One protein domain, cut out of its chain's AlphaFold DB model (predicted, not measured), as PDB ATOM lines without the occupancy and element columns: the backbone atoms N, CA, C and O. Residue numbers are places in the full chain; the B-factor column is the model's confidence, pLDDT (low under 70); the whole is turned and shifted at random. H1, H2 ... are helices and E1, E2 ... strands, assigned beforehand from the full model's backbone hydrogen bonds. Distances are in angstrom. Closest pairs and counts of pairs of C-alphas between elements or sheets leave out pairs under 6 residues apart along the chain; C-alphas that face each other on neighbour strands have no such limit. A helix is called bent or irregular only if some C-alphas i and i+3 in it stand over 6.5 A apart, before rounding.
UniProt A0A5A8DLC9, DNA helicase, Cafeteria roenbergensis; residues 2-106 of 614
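This is residues 2 to 106 of the 614 residues of the protein "DNA helicase" of Cafeteria roenbergensis (UniProt A0A5A8DLC9). The model is elongated, with a helical hairpin, H3 and H4, at one end and a long bent strand hairpin, E2 and E3, at the other. H2 reaches from the place where H4 meets the sheet to H1, while short E1 pairs along the edge of E2 and the turn at residues 52 to 58 sticks out. The printed part has 105 residues with four named helices and three named strands, in the order H1 E1 H2 H3 H4 E2 E3. The sheet runs E1, E2, E3, antiparallel; the class is mixed, helices and strands. The whole is compact, with a radius of gyration of the C-alphas of 14.9 A and spans of 44 by 29 by 26 A.

H1, residues 2 to 11, touches residues 29 to 33 of H2, residues 22 to 33, at a steep tilt of 65 degrees, opposite ways; the closest C-alphas, of His 3 and Leu 33, are 7.0 A apart. E1, residues 18 to 20, is antiparallel to E2, residues 82 to 90, with N 20 and O 84 at 2.8 A, within hydrogen-bond range. H2 is on the sheet with its residues 22 to 26, and its closest C-alphas to E2 are Pro 22 and Met 83, 6.0 A. H3, residues 38 to 53, and H4, residues 60 to 77, form a hairpin at a shallow tilt of 25 degrees, opposite ways; they touch closest at the C-alphas of Arg 41 and Thr 73, 4.5 A. H3 and H4 are irregular: C-alphas 41 and 44, and likewise 61 and 64, are 7.6 A apart. H4 touches H2 with residues 75 to 76 alone, closest at the C-alphas of Leu 75 and Pro 22, 5.7 A. H4 only grazes the sheet, with residues 71 to 75. E2 and E3, residues 93 to 105, form an antiparallel hairpin, with N 85 and O 102 at 2.8 A; E3 bends by 125 degrees at residue 96. Every O i to N i+4 pair is within hydrogen-bond range in H1 and H2, against 8 of 12 in H3 and 12 of 14 in H4.

H1 begins at C-alpha 2, (30.414, 63.659, 47.531), and is 14.3 A long. E1 measures 6.8 A, H2 16.0 A, H3 23.1 A, H4 24.9 A and E2 21.4 A. E3 is 25.1 A long and ends at C-alpha 105, (30.761, 45.938, 29.306).

The C-alphas farthest apart, of Thr 53 and His 95, are 44.9 A apart. The printed part has no cut and no long link. Its mean pLDDT is 89.9, and no printed residue is under 70.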
ATOM      1  N   ARG A   2      30.435  62.246  47.981       90.00
ATOM      2  CA  ARG A   2      30.414  63.659  47.531       90.00
ATOM      3  C   ARG A   2      31.588  64.058  46.615       90.00
ATOM      4  O   ARG A   2      31.360  64.704  45.600       90.00
ATOM      5  N   HIS A   3      32.820  63.659  46.945       89.44
ATOM      6  CA  HIS A   3      33.999  63.927  46.105       89.44
ATOM      7  C   HIS A   3      33.937  63.205  44.751       89.44
ATOM      8  O   HIS A   3      34.198  63.821  43.726       89.44
ATOM      9  N   VAL A   4      33.506  61.938  44.746       89.44
ATOM     10  CA  VAL A   4      33.311  61.146  43.521       89.44
ATOM     11  C   VAL A   4      32.270  61.808  42.620       89.44
ATOM     12  O   VAL A   4      32.538  62.040  41.453       89.44
ATOM     13  N   VAL A   5      31.118  62.207  43.168       92.31
ATOM     14  CA  VAL A   5      30.059  62.885  42.399       92.31
ATOM     15  C   VAL A   5      30.554  64.197  41.788       92.31
ATOM     16  O   VAL A   5      30.235  64.480  40.639       92.31
ATOM     17  N   ARG A   6      31.343  64.996  42.522       91.56
ATOM     18  CA  ARG A   6      31.943  66.224  41.970       91.56
ATOM     19  C   ARG A   6      32.870  65.912  40.797       91.56
ATOM     20  O   ARG A   6      32.695  66.492  39.737       91.56
ATOM     21  N   PHE A   7      33.760  64.935  40.960       92.75
ATOM     22  CA  PHE A   7      34.641  64.496  39.881       92.75
ATOM     23  C   PHE A   7      33.862  64.031  38.643       92.75
ATOM     24  O   PHE A   7      34.176  64.455  37.538       92.75
ATOM     25  N   LEU A   8      32.811  63.220  38.813       92.56
ATOM     26  CA  LEU A   8      31.979  62.769  37.692       92.56
ATOM     27  C   LEU A   8      31.255  63.935  37.001       92.56
ATOM     28  O   LEU A   8      31.204  63.977  35.775       92.56
ATOM     29  N   LYS A   9      30.747  64.910  37.768       92.06
ATOM     30  CA  LYS A   9      30.112  66.126  37.230       92.06
ATOM     31  C   LYS A   9      31.071  67.010  36.440       92.06
ATOM     32  O   LYS A   9      30.633  67.689  35.515       92.06
ATOM     33  N   ASP A  10      32.343  67.037  36.810       91.56
ATOM     34  CA  ASP A  10      33.352  67.778  36.057       91.56
ATOM     35  C   ASP A  10      33.801  66.981  34.830       91.56
ATOM     36  O   ASP A  10      33.970  67.544  33.753       91.56
ATOM     37  N   ARG A  11      33.904  65.654  34.957       91.38
ATOM     38  CA  ARG A  11      34.356  64.770  33.881       91.38
ATOM     39  C   ARG A  11      33.353  64.619  32.739       91.38
ATOM     40  O   ARG A  11      33.784  64.464  31.603       91.38
ATOM     41  N   ILE A  12      32.053  64.665  33.028       91.50
ATOM     42  CA  ILE A  12      30.989  64.519  32.021       91.50
ATOM     43  C   ILE A  12      30.904  65.726  31.067       91.50
ATOM     44  O   ILE A  12      30.346  65.619  29.982       91.50
ATOM     45  N   LYS A  13      31.498  66.871  31.436       88.31
ATOM     46  CA  LYS A  13      31.528  68.108  30.637       88.31
ATOM     47  C   LYS A  13      32.631  68.072  29.576       88.31
ATOM     48  O   LYS A  13      33.560  68.877  29.605       88.31
ATOM     49  N   VAL A  14      32.556  67.117  28.659       85.88
ATOM     50  CA  VAL A  14      33.476  67.028  27.514       85.88
ATOM     51  C   VAL A  14      32.845  67.726  26.305       85.88
ATOM     52  O   VAL A  14      31.628  67.778  26.198       85.88
ATOM     53  N   ALA A  15      33.654  68.296  25.407       84.44
ATOM     54  CA  ALA A  15      33.161  68.904  24.163       84.44
ATOM     55  C   ALA A  15      33.043  67.895  23.005       84.44
ATOM     56  O   ALA A  15      32.270  68.098  22.075       84.44
ATOM     57  N   HIS A  16      33.801  66.802  23.072       86.81
ATOM     58  CA  HIS A  16      33.849  65.749  22.061       86.81
ATOM     59  C   HIS A  16      33.658  64.382  22.714       86.81
ATOM     60  O   HIS A  16      33.797  64.246  23.930       86.81
ATOM     61  N   VAL A  17      33.328  63.378  21.902       87.44
ATOM     62  CA  VAL A  17      33.233  62.001  22.387       87.44
ATOM     63  C   VAL A  17      34.608  61.532  22.848       87.44
ATOM     64  O   VAL A  17      35.594  61.699  22.132       87.44
ATOM     65  N   ASP A  18      34.663  60.939  24.035       90.44
ATOM     66  CA  ASP A  18      35.900  60.458  24.641       90.44
ATOM     67  C   ASP A  18      35.706  59.041  25.192       90.44
ATOM     68  O   ASP A  18      34.644  58.701  25.721       90.44
ATOM     69  N   SER A  19      36.721  58.192  25.053       91.25
ATOM     70  CA  SER A  19      36.672  56.788  25.464       91.25
ATOM     71  C   SER A  19      37.911  56.417  26.262       91.25
ATOM     72  O   SER A  19      39.035  56.565  25.786       91.25
ATOM     73  N   GLU A  20      37.715  55.882  27.464       92.06
ATOM     74  CA  GLU A  20      38.803  55.574  28.387       92.06
ATOM     75  C   GLU A  20      38.690  54.169  28.966       92.06
ATOM     76  O   GLU A  20      37.607  53.645  29.236       92.06
ATOM     77  N   THR A  21      39.844  53.553  29.220       92.62
ATOM     78  CA  THR A  21      39.887  52.301  29.975       92.62
ATOM     79  C   THR A  21      39.588  52.568  31.456       92.62
ATOM     80  O   THR A  21      40.002  53.604  31.991       92.62
ATOM     81  N   PRO A  22      38.943  51.623  32.170       92.94
ATOM     82  CA  PRO A  22      38.684  51.746  33.604       92.94
ATOM     83  C   PRO A  22      39.941  52.070  34.418       92.94
ATOM     84  O   PRO A  22      39.900  52.894  35.325       92.94
ATOM     85  N   ALA A  23      41.085  51.473  34.065       91.69
ATOM     86  CA  ALA A  23      42.356  51.719  34.741       91.69
ATOM     87  C   ALA A  23      42.846  53.169  34.577       91.69
ATOM     88  O   ALA A  23      43.261  53.783  35.560       91.69
ATOM     89  N   SER A  24      42.762  53.726  33.363       92.50
ATOM     90  CA  SER A  24      43.122  55.126  33.094       92.50
ATOM     91  C   SER A  24      42.198  56.088  33.845       92.50
ATOM     92  O   SER A  24      42.660  57.002  34.532       92.50
ATOM     93  N   PHE A  25      40.891  55.818  33.807       93.00
ATOM     94  CA  PHE A  25      39.887  56.624  34.495       93.00
ATOM     95  C   PHE A  25      40.085  56.610  36.020       93.00
ATOM     96  O   PHE A  25      40.073  57.663  36.660       93.00
ATOM     97  N   LEU A  26      40.320  55.434  36.617       91.88
ATOM     98  CA  LEU A  26      40.623  55.301  38.048       91.88
ATOM     99  C   LEU A  26      41.913  56.020  38.435       91.88
ATOM    100  O   LEU A  26      41.953  56.656  39.486       91.88
ATOM    101  N   HIS A  27      42.957  55.920  37.609       91.38
ATOM    102  CA  HIS A  27      44.222  56.601  37.866       91.38
ATOM    103  C   HIS A  27      44.029  58.120  37.873       91.38
ATOM    104  O   HIS A  27      44.434  58.784  38.826       91.38
ATOM    105  N   ARG A  28      43.325  58.663  36.872       91.50
ATOM    106  CA  ARG A  28      42.988  60.090  36.814       91.50
ATOM    107  C   ARG A  28      42.170  60.525  38.025       91.50
ATOM    108  O   ARG A  28      42.524  61.502  38.676       91.50
ATOM    109  N   MET A  29      41.117  59.781  38.361       90.62
ATOM    110  CA  MET A  29      40.282  60.078  39.525       90.62
ATOM    111  C   MET A  29      41.092  60.064  40.826       90.62
ATOM    112  O   MET A  29      40.919  60.952  41.659       90.62
ATOM    113  N   GLY A  30      41.991  59.090  40.991       88.88
ATOM    114  CA  GLY A  30      42.877  58.997  42.149       88.88
ATOM    115  C   GLY A  30      43.811  60.199  42.266       88.88
ATOM    116  O   GLY A  30      43.931  60.768  43.348       88.88
ATOM    117  N   THR A  31      44.397  60.643  41.152       89.94
ATOM    118  CA  THR A  31      45.276  61.822  41.104       89.94
ATOM    119  C   THR A  31      44.513  63.119  41.382       89.94
ATOM    120  O   THR A  31      44.971  63.938  42.174       89.94
ATOM    121  N   THR A  32      43.328  63.309  40.793       90.38
ATOM    122  CA  THR A  32      42.526  64.531  40.983       90.38
ATOM    123  C   THR A  32      41.936  64.629  42.389       90.38
ATOM    124  O   THR A  32      41.941  65.703  42.985       90.38
ATOM    125  N   LEU A  33      41.412  63.527  42.930       88.19
ATOM    126  CA  LEU A  33      40.762  63.525  44.242       88.19
ATOM    127  C   LEU A  33      41.730  63.264  45.400       88.19
ATOM    128  O   LEU A  33      41.333  63.443  46.549       88.19
ATOM    129  N   SER A  34      42.967  62.832  45.124       85.56
ATOM    130  CA  SER A  34      43.905  62.318  46.135       85.56
ATOM    131  C   SER A  34      43.290  61.201  46.997       85.56
ATOM    132  O   SER A  34      43.543  61.104  48.196       85.56
ATOM    133  N   VAL A  35      42.439  60.365  46.390       80.94
ATOM    134  CA  VAL A  35      41.741  59.248  47.049       80.94
ATOM    135  C   VAL A  35      42.257  57.931  46.474       80.94
ATOM    136  O   VAL A  35      42.305  57.762  45.258       80.94
ATOM    137  N   ASP A  36      42.613  56.982  47.345       83.69
ATOM    138  CA  ASP A  36      42.950  55.614  46.929       83.69
ATOM    139  C   ASP A  36      41.733  54.994  46.209       83.69
ATOM    140  O   ASP A  36      40.623  55.076  46.736       83.69
ATOM    141  N   PRO A  37      41.877  54.378  45.024       80.69
ATOM    142  CA  PRO A  37      40.773  53.691  44.358       80.69
ATOM    143  C   PRO A  37      40.271  52.440  45.104       80.69
ATOM    144  O   PRO A  37      39.150  51.997  44.847       80.69
ATOM    145  N   LYS A  38      41.038  51.847  46.034       86.88
ATOM    146  CA  LYS A  38      40.650  50.595  46.724       86.88
ATOM    147  C   LYS A  38      39.302  50.643  47.466       86.88
ATOM    148  O   LYS A  38      38.537  49.691  47.307       86.88
ATOM    149  N   PRO A  39      38.956  51.690  48.242       89.44
ATOM    150  CA  PRO A  39      37.680  51.771  48.953       89.44
ATOM    151  C   PRO A  39      36.463  51.833  48.023       89.44
ATOM    152  O   PRO A  39      35.366  51.472  48.442       89.44
ATOM    153  N   LEU A  40      36.637  52.246  46.761       88.62
ATOM    154  CA  LEU A  40      35.534  52.337  45.798       88.62
ATOM    155  C   LEU A  40      34.944  50.969  45.444       88.62
ATOM    156  O   LEU A  40      33.766  50.893  45.118       88.62
ATOM    157  N   ARG A  41      35.711  49.881  45.606       91.62
ATOM    158  CA  ARG A  41      35.217  48.500  45.444       91.62
ATOM    159  C   ARG A  41      34.099  48.137  46.416       91.62
ATOM    160  O   ARG A  41      33.337  47.216  46.159       91.62
ATOM    161  N   PHE A  42      34.024  48.834  47.544       93.38
ATOM    162  CA  PHE A  42      33.031  48.595  48.585       93.38
ATOM    163  C   PHE A  42      31.988  49.717  48.639       93.38
ATOM    164  O   PHE A  42      31.259  49.824  49.621       93.38
ATOM    165  N   ALA A  43      31.918  50.582  47.617       91.94
ATOM    166  CA  ALA A  43      31.006  51.723  47.617       91.94
ATOM    167  C   ALA A  43      29.541  51.271  47.688       91.94
ATOM    168  O   ALA A  43      28.801  51.770  48.536       91.94
ATOM    169  N   TYR A  44      29.157  50.286  46.872       92.88
ATOM    170  CA  TYR A  44      27.812  49.706  46.883       92.88
ATOM    171  C   TYR A  44      27.468  49.051  48.224       92.88
ATOM    172  O   TYR A  44      26.477  49.402  48.864       92.88
ATOM    173  N   SER A  45      28.317  48.135  48.703       93.12
ATOM    174  CA  SER A  45      28.059  47.418  49.957       93.12
ATOM    175  C   SER A  45      27.991  48.366  51.153       93.12
ATOM    176  O   SER A  45      27.155  48.184  52.042       93.12
ATOM    177  N   ARG A  46      28.822  49.416  51.164       93.75
ATOM    178  CA  ARG A  46      28.799  50.429  52.217       93.75
ATOM    179  C   ARG A  46      27.549  51.297  52.158       93.75
ATOM    180  O   ARG A  46      27.005  51.595  53.218       93.75
ATOM    181  N   LEU A  47      27.099  51.686  50.964       92.75
ATOM    182  CA  LEU A  47      25.861  52.447  50.792       92.75
ATOM    183  C   LEU A  47      24.649  51.628  51.247       92.75
ATOM    184  O   LEU A  47      23.881  52.109  52.069       92.75
ATOM    185  N   ASN A  48      24.537  50.369  50.826       91.06
ATOM    186  CA  ASN A  48      23.446  49.492  51.260       91.06
ATOM    187  C   ASN A  48      23.454  49.233  52.766       91.06
ATOM    188  O   ASN A  48      22.405  49.235  53.405       91.06
ATOM    189  N   SER A  49      24.634  49.028  53.358       93.56
ATOM    190  CA  SER A  49      24.757  48.908  54.812       93.56
ATOM    191  C   SER A  49      24.294  50.183  55.519       93.56
ATOM    192  O   SER A  49      23.640  50.083  56.553       93.56
ATOM    193  N   LEU A  50      24.598  51.360  54.968       93.38
ATOM    194  CA  LEU A  50      24.168  52.642  55.519       93.38
ATOM    195  C   LEU A  50      22.651  52.829  55.408       93.38
ATOM    196  O   LEU A  50      22.035  53.157  56.412       93.38
ATOM    197  N   LEU A  51      22.054  52.573  54.241       91.06
ATOM    198  CA  LEU A  51      20.604  52.686  54.032       91.06
ATOM    199  C   LEU A  51      19.821  51.780  54.990       91.06
ATOM    200  O   LEU A  51      18.862  52.226  55.607       91.06
ATOM    201  N   ARG A  52      20.298  50.543  55.197       91.12
ATOM    202  CA  ARG A  52      19.720  49.616  56.186       91.12
ATOM    203  C   ARG A  52      19.870  50.107  57.623       91.12
ATOM    204  O   ARG A  52      18.966  49.920  58.418       91.12
ATOM    205  N   THR A  53      21.010  50.710  57.958       95.00
ATOM    206  CA  THR A  53      21.265  51.230  59.316       95.00
ATOM    207  C   THR A  53      20.428  52.474  59.611       95.00
ATOM    208  O   THR A  53      20.087  52.722  60.759       95.00
ATOM    209  N   LEU A  54      20.128  53.271  58.585       92.62
ATOM    210  CA  LEU A  54      19.298  54.469  58.686       92.62
ATOM    211  C   LEU A  54      17.795  54.170  58.589       92.62
ATOM    212  O   LEU A  54      17.019  55.116  58.620       92.62
ATOM    213  N   GLU A  55      17.407  52.894  58.454       90.75
ATOM    214  CA  GLU A  55      16.008  52.447  58.371       90.75
ATOM    215  C   GLU A  55      15.195  53.223  57.320       90.75
ATOM    216  O   GLU A  55      14.034  53.568  57.521       90.75
ATOM    217  N   VAL A  56      15.825  53.515  56.177       88.25
ATOM    218  CA  VAL A  56      15.176  54.234  55.077       88.25
ATOM    219  C   VAL A  56      14.077  53.357  54.479       88.25
ATOM    220  O   VAL A  56      14.367  52.279  53.959       88.25
ATOM    221  N   THR A  57      12.836  53.835  54.535       82.75
ATOM    222  CA  THR A  57      11.657  53.167  53.964       82.75
ATOM    223  C   THR A  57      11.571  53.368  52.449       82.75
ATOM    224  O   THR A  57      11.335  52.413  51.716       82.75
ATOM    225  N   GLU A  58      11.861  54.581  51.974       85.62
ATOM    226  CA  GLU A  58      11.801  54.975  50.561       85.62
ATOM    227  C   GLU A  58      13.159  54.782  49.866       85.62
ATOM    228  O   GLU A  58      13.971  55.703  49.742       85.62
ATOM    229  N   VAL A  59      13.460  53.557  49.433       82.50
ATOM    230  CA  VAL A  59      14.744  53.238  48.771       82.50
ATOM    231  C   VAL A  59      14.854  53.891  47.386       82.50
ATOM    232  O   VAL A  59      15.961  54.222  46.943       82.50
ATOM    233  N   ASP A  60      13.721  54.130  46.727       87.00
ATOM    234  CA  ASP A  60      13.655  54.650  45.358       87.00
ATOM    235  C   ASP A  60      14.173  56.088  45.243       87.00
ATOM    236  O   ASP A  60      14.848  56.429  44.267       87.00
ATOM    237  N   GLU A  61      14.001  56.909  46.285       90.06
ATOM    238  CA  GLU A  61      14.584  58.257  46.348       90.06
ATOM    239  C   GLU A  61      16.122  58.235  46.250       90.06
ATOM    240  O   GLU A  61      16.753  59.179  45.760       90.06
ATOM    241  N   PHE A  62      16.750  57.131  46.670       90.19
ATOM    242  CA  PHE A  62      18.200  56.943  46.659       90.19
ATOM    243  C   PHE A  62      18.707  56.186  45.424       90.19
ATOM    244  O   PHE A  62      19.915  55.942  45.313       90.19
ATOM    245  N   ALA A  63      17.852  55.874  44.447       91.12
ATOM    246  CA  ALA A  63      18.266  55.218  43.206       91.12
ATOM    247  C   ALA A  63      19.432  55.936  42.483       91.12
ATOM    248  O   ALA A  63      20.389  55.258  42.090       91.12
ATOM    249  N   PRO A  64      19.479  57.284  42.374       93.38
ATOM    250  CA  PRO A  64      20.589  57.965  41.702       93.38
ATOM    251  C   PRO A  64      21.940  57.787  42.408       93.38
ATOM    252  O   PRO A  64      22.976  57.663  41.754       93.38
ATOM    253  N   ILE A  65      21.963  57.778  43.747       92.25
ATOM    254  CA  ILE A  65      23.216  57.588  44.494       92.25
ATOM    255  C   ILE A  65      23.658  56.124  44.486       92.25
ATOM    256  O   ILE A  65      24.865  55.867  44.425       92.25
ATOM    257  N   SER A  66      22.702  55.192  44.471       92.81
ATOM    258  CA  SER A  66      22.945  53.764  44.263       92.81
ATOM    259  C   SER A  66      23.585  53.511  42.902       92.81
ATOM    260  O   SER A  66      24.652  52.906  42.852       92.81
ATOM    261  N   LEU A  67      23.068  54.125  41.831       93.88
ATOM    262  CA  LEU A  67      23.652  54.037  40.489       93.88
ATOM    263  C   LEU A  67      25.111  54.525  40.442       93.88
ATOM    264  O   LEU A  67      25.970  53.900  39.818       93.88
ATOM    265  N   VAL A  68      25.433  55.627  41.129       94.06
ATOM    266  CA  VAL A  68      26.819  56.126  41.211       94.06
ATOM    267  C   VAL A  68      27.710  55.182  42.027       94.06
ATOM    268  O   VAL A  68      28.887  55.005  41.698       94.06
ATOM    269  N   ALA A  69      27.185  54.582  43.097       94.00
ATOM    270  CA  ALA A  69      27.918  53.604  43.897       94.00
ATOM    271  C   ALA A  69      28.182  52.310  43.113       94.00
ATOM    272  O   ALA A  69      29.294  51.779  43.192       94.00
ATOM    273  N   ASP A  70      27.218  51.853  42.315       93.94
ATOM    274  CA  ASP A  70      27.357  50.723  41.395       93.94
ATOM    275  C   ASP A  70      28.409  51.008  40.330       93.94
ATOM    276  O   ASP A  70      29.352  50.232  40.169       93.94
ATOM    277  N   PHE A  71      28.324  52.170  39.677       94.06
ATOM    278  CA  PHE A  71      29.320  52.622  38.707       94.06
ATOM    279  C   PHE A  71      30.733  52.611  39.307       94.06
ATOM    280  O   PHE A  71      31.651  52.028  38.727       94.06
ATOM    281  N   ALA A  72      30.917  53.205  40.491       92.88
ATOM    282  CA  ALA A  72      32.214  53.254  41.163       92.88
ATOM    283  C   ALA A  72      32.724  51.856  41.554       92.88
ATOM    284  O   ALA A  72      33.921  51.576  41.433       92.88
ATOM    285  N   THR A  73      31.821  50.976  41.991       93.94
ATOM    286  CA  THR A  73      32.148  49.602  42.386       93.94
ATOM    287  C   THR A  73      32.584  48.776  41.179       93.94
ATOM    288  O   THR A  73      33.635  48.132  41.234       93.94
ATOM    289  N   LEU A  74      31.841  48.832  40.071       93.69
ATOM    290  CA  LEU A  74      32.172  48.130  38.828       93.69
ATOM    291  C   LEU A  74      33.498  48.617  38.249       93.69
ATOM    292  O   LEU A  74      34.376  47.803  37.960       93.69
ATOM    293  N   LEU A  75      33.674  49.937  38.172       92.62
ATOM    294  CA  LEU A  75      34.897  50.571  37.697       92.62
ATOM    295  C   LEU A  75      36.124  50.105  38.503       92.62
ATOM    296  O   LEU A  75      37.138  49.736  37.918       92.62
ATOM    297  N   ALA A  76      36.030  50.075  39.838       92.00
ATOM    298  CA  ALA A  76      37.129  49.686  40.730       92.00
ATOM    299  C   ALA A  76      37.399  48.169  40.787       92.00
ATOM    300  O   ALA A  76      38.494  47.742  41.185       92.00
ATOM    301  N   THR A  77      36.404  47.353  40.432       92.06
ATOM    302  CA  THR A  77      36.472  45.886  40.497       92.06
ATOM    303  C   THR A  77      36.991  45.284  39.198       92.06
ATOM    304  O   THR A  77      37.842  44.393  39.245       92.06
ATOM    305  N   TYR A  78      36.529  45.783  38.049       91.38
ATOM    306  CA  TYR A  78      36.825  45.213  36.736       91.38
ATOM    307  C   TYR A  78      37.737  46.136  35.911       91.38
ATOM    308  O   TYR A  78      37.258  46.986  35.163       91.38
ATOM    309  N   PRO A  79      39.073  45.965  35.990       85.81
ATOM    310  CA  PRO A  79      40.008  46.778  35.213       85.81
ATOM    311  C   PRO A  79      40.062  46.402  33.722       85.81
ATOM    312  O   PRO A  79      40.597  47.166  32.925       85.81
ATOM    313  N   LYS A  80      39.561  45.216  33.349       87.69
ATOM    314  CA  LYS A  80      39.567  44.671  31.982       87.69
ATOM    315  C   LYS A  80      38.146  44.305  31.557       87.69
ATOM    316  O   LYS A  80      37.339  43.935  32.404       87.69
ATOM    317  N   GLY A  81      37.874  44.373  30.252       88.56
ATOM    318  CA  GLY A  81      36.582  43.987  29.671       88.56
ATOM    319  C   GLY A  81      35.488  45.053  29.768       88.56
ATOM    320  O   GLY A  81      34.373  44.808  29.325       88.56
ATOM    321  N   PHE A  82      35.804  46.235  30.301       94.38
ATOM    322  CA  PHE A  82      34.916  47.394  30.343       94.38
ATOM    323  C   PHE A  82      35.584  48.603  29.693       94.38
ATOM    324  O   PHE A  82      36.812  48.681  29.630       94.38
ATOM    325  N   MET A  83      34.772  49.559  29.256       94.25
ATOM    326  CA  MET A  83      35.217  50.852  28.748       94.25
ATOM    327  C   MET A  83      34.270  51.950  29.222       94.25
ATOM    328  O   MET A  83      33.057  51.749  29.268       94.25
ATOM    329  N   VAL A  84      34.825  53.101  29.588       94.56
ATOM    330  CA  VAL A  84      34.053  54.301  29.912       94.56
ATOM    331  C   VAL A  84      33.943  55.132  28.641       94.56
ATOM    332  O   VAL A  84      34.963  55.562  28.109       94.56
ATOM    333  N   VAL A  85      32.725  55.340  28.158       93.50
ATOM    334  CA  VAL A  85      32.421  56.158  26.979       93.50
ATOM    335  C   VAL A  85      31.669  57.402  27.439       93.50
ATOM    336  O   VAL A  85      30.714  57.307  28.209       93.50
ATOM    337  N   LEU A  86      32.130  58.568  27.000       92.62
ATOM    338  CA  LEU A  86      31.560  59.874  27.306       92.62
ATOM    339  C   LEU A  86      31.038  60.481  26.011       92.62
ATOM    340  O   LEU A  86      31.822  60.787  25.118       92.62
ATOM    341  N   GLU A  87      29.728  60.658  25.919       90.25
ATOM    342  CA  GLU A  87      29.053  61.233  24.759       90.25
ATOM    343  C   GLU A  87      28.448  62.578  25.172       90.25
ATOM    344  O   GLU A  87      27.547  62.598  26.003       90.25
ATOM    345  N   PRO A  88      28.939  63.720  24.660       87.88
ATOM    346  CA  PRO A  88      28.455  65.036  25.089       87.88
ATOM    347  C   PRO A  88      27.121  65.447  24.456       87.88
ATOM    348  O   PRO A  88      26.420  66.314  24.980       87.88
ATOM    349  N   PHE A  89      26.785  64.831  23.324       86.12
ATOM    350  CA  PHE A  89      25.581  65.105  22.561       86.12
ATOM    351  C   PHE A  89      24.884  63.797  22.229       86.12
ATOM    352  O   PHE A  89      25.526  62.792  21.918       86.12
ATOM    353  N   ASN A  90      23.558  63.840  22.206       81.31
ATOM    354  CA  ASN A  90      22.775  62.732  21.703       81.31
ATOM    355  C   ASN A  90      22.895  62.662  20.174       81.31
ATOM    356  O   ASN A  90      22.713  63.664  19.482       81.31
ATOM    357  N   SER A  91      23.113  61.458  19.639       74.19
ATOM    358  CA  SER A  91      23.156  61.192  18.192       74.19
ATOM    359  C   SER A  91      21.969  61.766  17.399       74.19
ATOM    360  O   SER A  91      22.128  62.108  16.230       74.19
ATOM    361  N   ARG A  92      20.780  61.892  18.013       73.06
ATOM    362  CA  ARG A  92      19.577  62.450  17.365       73.06
ATOM    363  C   ARG A  92      19.476  63.972  17.439       73.06
ATOM    364  O   ARG A  92      18.815  64.570  16.598       73.06
ATOM    365  N   THR A  93      20.085  64.592  18.445       79.88
ATOM    366  CA  THR A  93      20.007  66.037  18.699       79.88
ATOM    367  C   THR A  93      21.410  66.587  18.959       79.88
ATOM    368  O   THR A  93      21.731  66.932  20.095       79.88
ATOM    369  N   PRO A  94      22.256  66.692  17.917       77.69
ATOM    370  CA  PRO A  94      23.670  67.045  18.070       77.69
ATOM    371  C   PRO A  94      23.897  68.475  18.585       77.69
ATOM    372  O   PRO A  94      24.965  68.787  19.093       77.69
ATOM    373  N   HIS A  95      22.899  69.356  18.465       80.50
ATOM    374  CA  HIS A  95      22.994  70.759  18.884       80.50
ATOM    375  C   HIS A  95      22.558  71.008  20.332       80.50
ATOM    376  O   HIS A  95      22.757  72.109  20.843       80.50
ATOM    377  N   ILE A  96      21.952  70.015  20.989       85.69
ATOM    378  CA  ILE A  96      21.494  70.124  22.375       85.69
ATOM    379  C   ILE A  96      22.474  69.323  23.238       85.69
ATOM    380  O   ILE A  96      22.562  68.108  23.055       85.69
ATOM    381  N   PRO A  97      23.224  69.974  24.152       83.31
ATOM    382  CA  PRO A  97      24.083  69.267  25.092       83.31
ATOM    383  C   PRO A  97      23.253  68.315  25.956       83.31
ATOM    384  O   PRO A  97      22.397  68.752  26.724       83.31
ATOM    385  N   ASP A  98      23.529  67.023  25.828       87.81
ATOM    386  CA  ASP A  98      22.909  65.943  26.597       87.81
ATOM    387  C   ASP A  98      24.022  64.960  26.973       87.81
ATOM    388  O   ASP A  98      24.222  63.949  26.292       87.81
ATOM    389  N   PRO A  99      24.863  65.323  27.960       90.50
ATOM    390  CA  PRO A  99      26.100  64.615  28.190       90.50
ATOM    391  C   PRO A  99      25.838  63.338  28.992       90.50
ATOM    392  O   PRO A  99      25.356  63.369  30.128       90.50
ATOM    393  N   ILE A 100      26.198  62.202  28.404       91.44
ATOM    394  CA  ILE A 100      25.998  60.861  28.945       91.44
ATOM    395  C   ILE A 100      27.363  60.217  29.183       91.44
ATOM    396  O   ILE A 100      28.258  60.248  28.341       91.44
ATOM    397  N   MET A 101      27.520  59.603  30.355       92.62
ATOM    398  CA  MET A 101      28.680  58.778  30.683       92.62
ATOM    399  C   MET A 101      28.224  57.333  30.858       92.62
ATOM    400  O   MET A 101      27.459  57.027  31.773       92.62
ATOM    401  N   GLN A 102      28.729  56.438  30.018       93.06
ATOM    402  CA  GLN A 102      28.364  55.030  30.015       93.06
ATOM    403  C   GLN A 102      29.569  54.149  30.348       93.06
ATOM    404  O   GLN A 102      30.611  54.219  29.702       93.06
ATOM    405  N   LEU A 103      29.411  53.266  31.336       94.50
ATOM    406  CA  LEU A 103      30.339  52.160  31.571       94.50
ATOM    407  C   LEU A 103      29.866  50.948  30.763       94.50
ATOM    408  O   LEU A 103      28.964  50.222  31.181       94.50
ATOM    409  N   ALA A 104      30.451  50.744  29.588       94.38
ATOM    410  CA  ALA A 104      30.092  49.657  28.690       94.38
ATOM    411  C   ALA A 104      30.877  48.380  29.019       94.38
ATOM    412  O   ALA A 104      32.108  48.384  29.034       94.38
ATOM    413  N   CYS A 105      30.165  47.272  29.241       94.56
ATOM    414  CA  CYS A 105      30.761  45.938  29.306       94.56
ATOM    415  C   CYS A 105      31.006  45.413  27.884       94.56
ATOM    416  O   CYS A 105      30.068  45.283  27.094       94.56
ATOM    417  N   LEU A 106      32.261  45.122  27.556       93.94
ATOM    418  CA  LEU A 106      32.685  44.603  26.255       93.94
ATOM    419  C   LEU A 106      32.838  43.074  26.277       93.94
ATOM    420  O   LEU A 106      32.625  42.421  25.255       93.94
TER     421      LEU A 106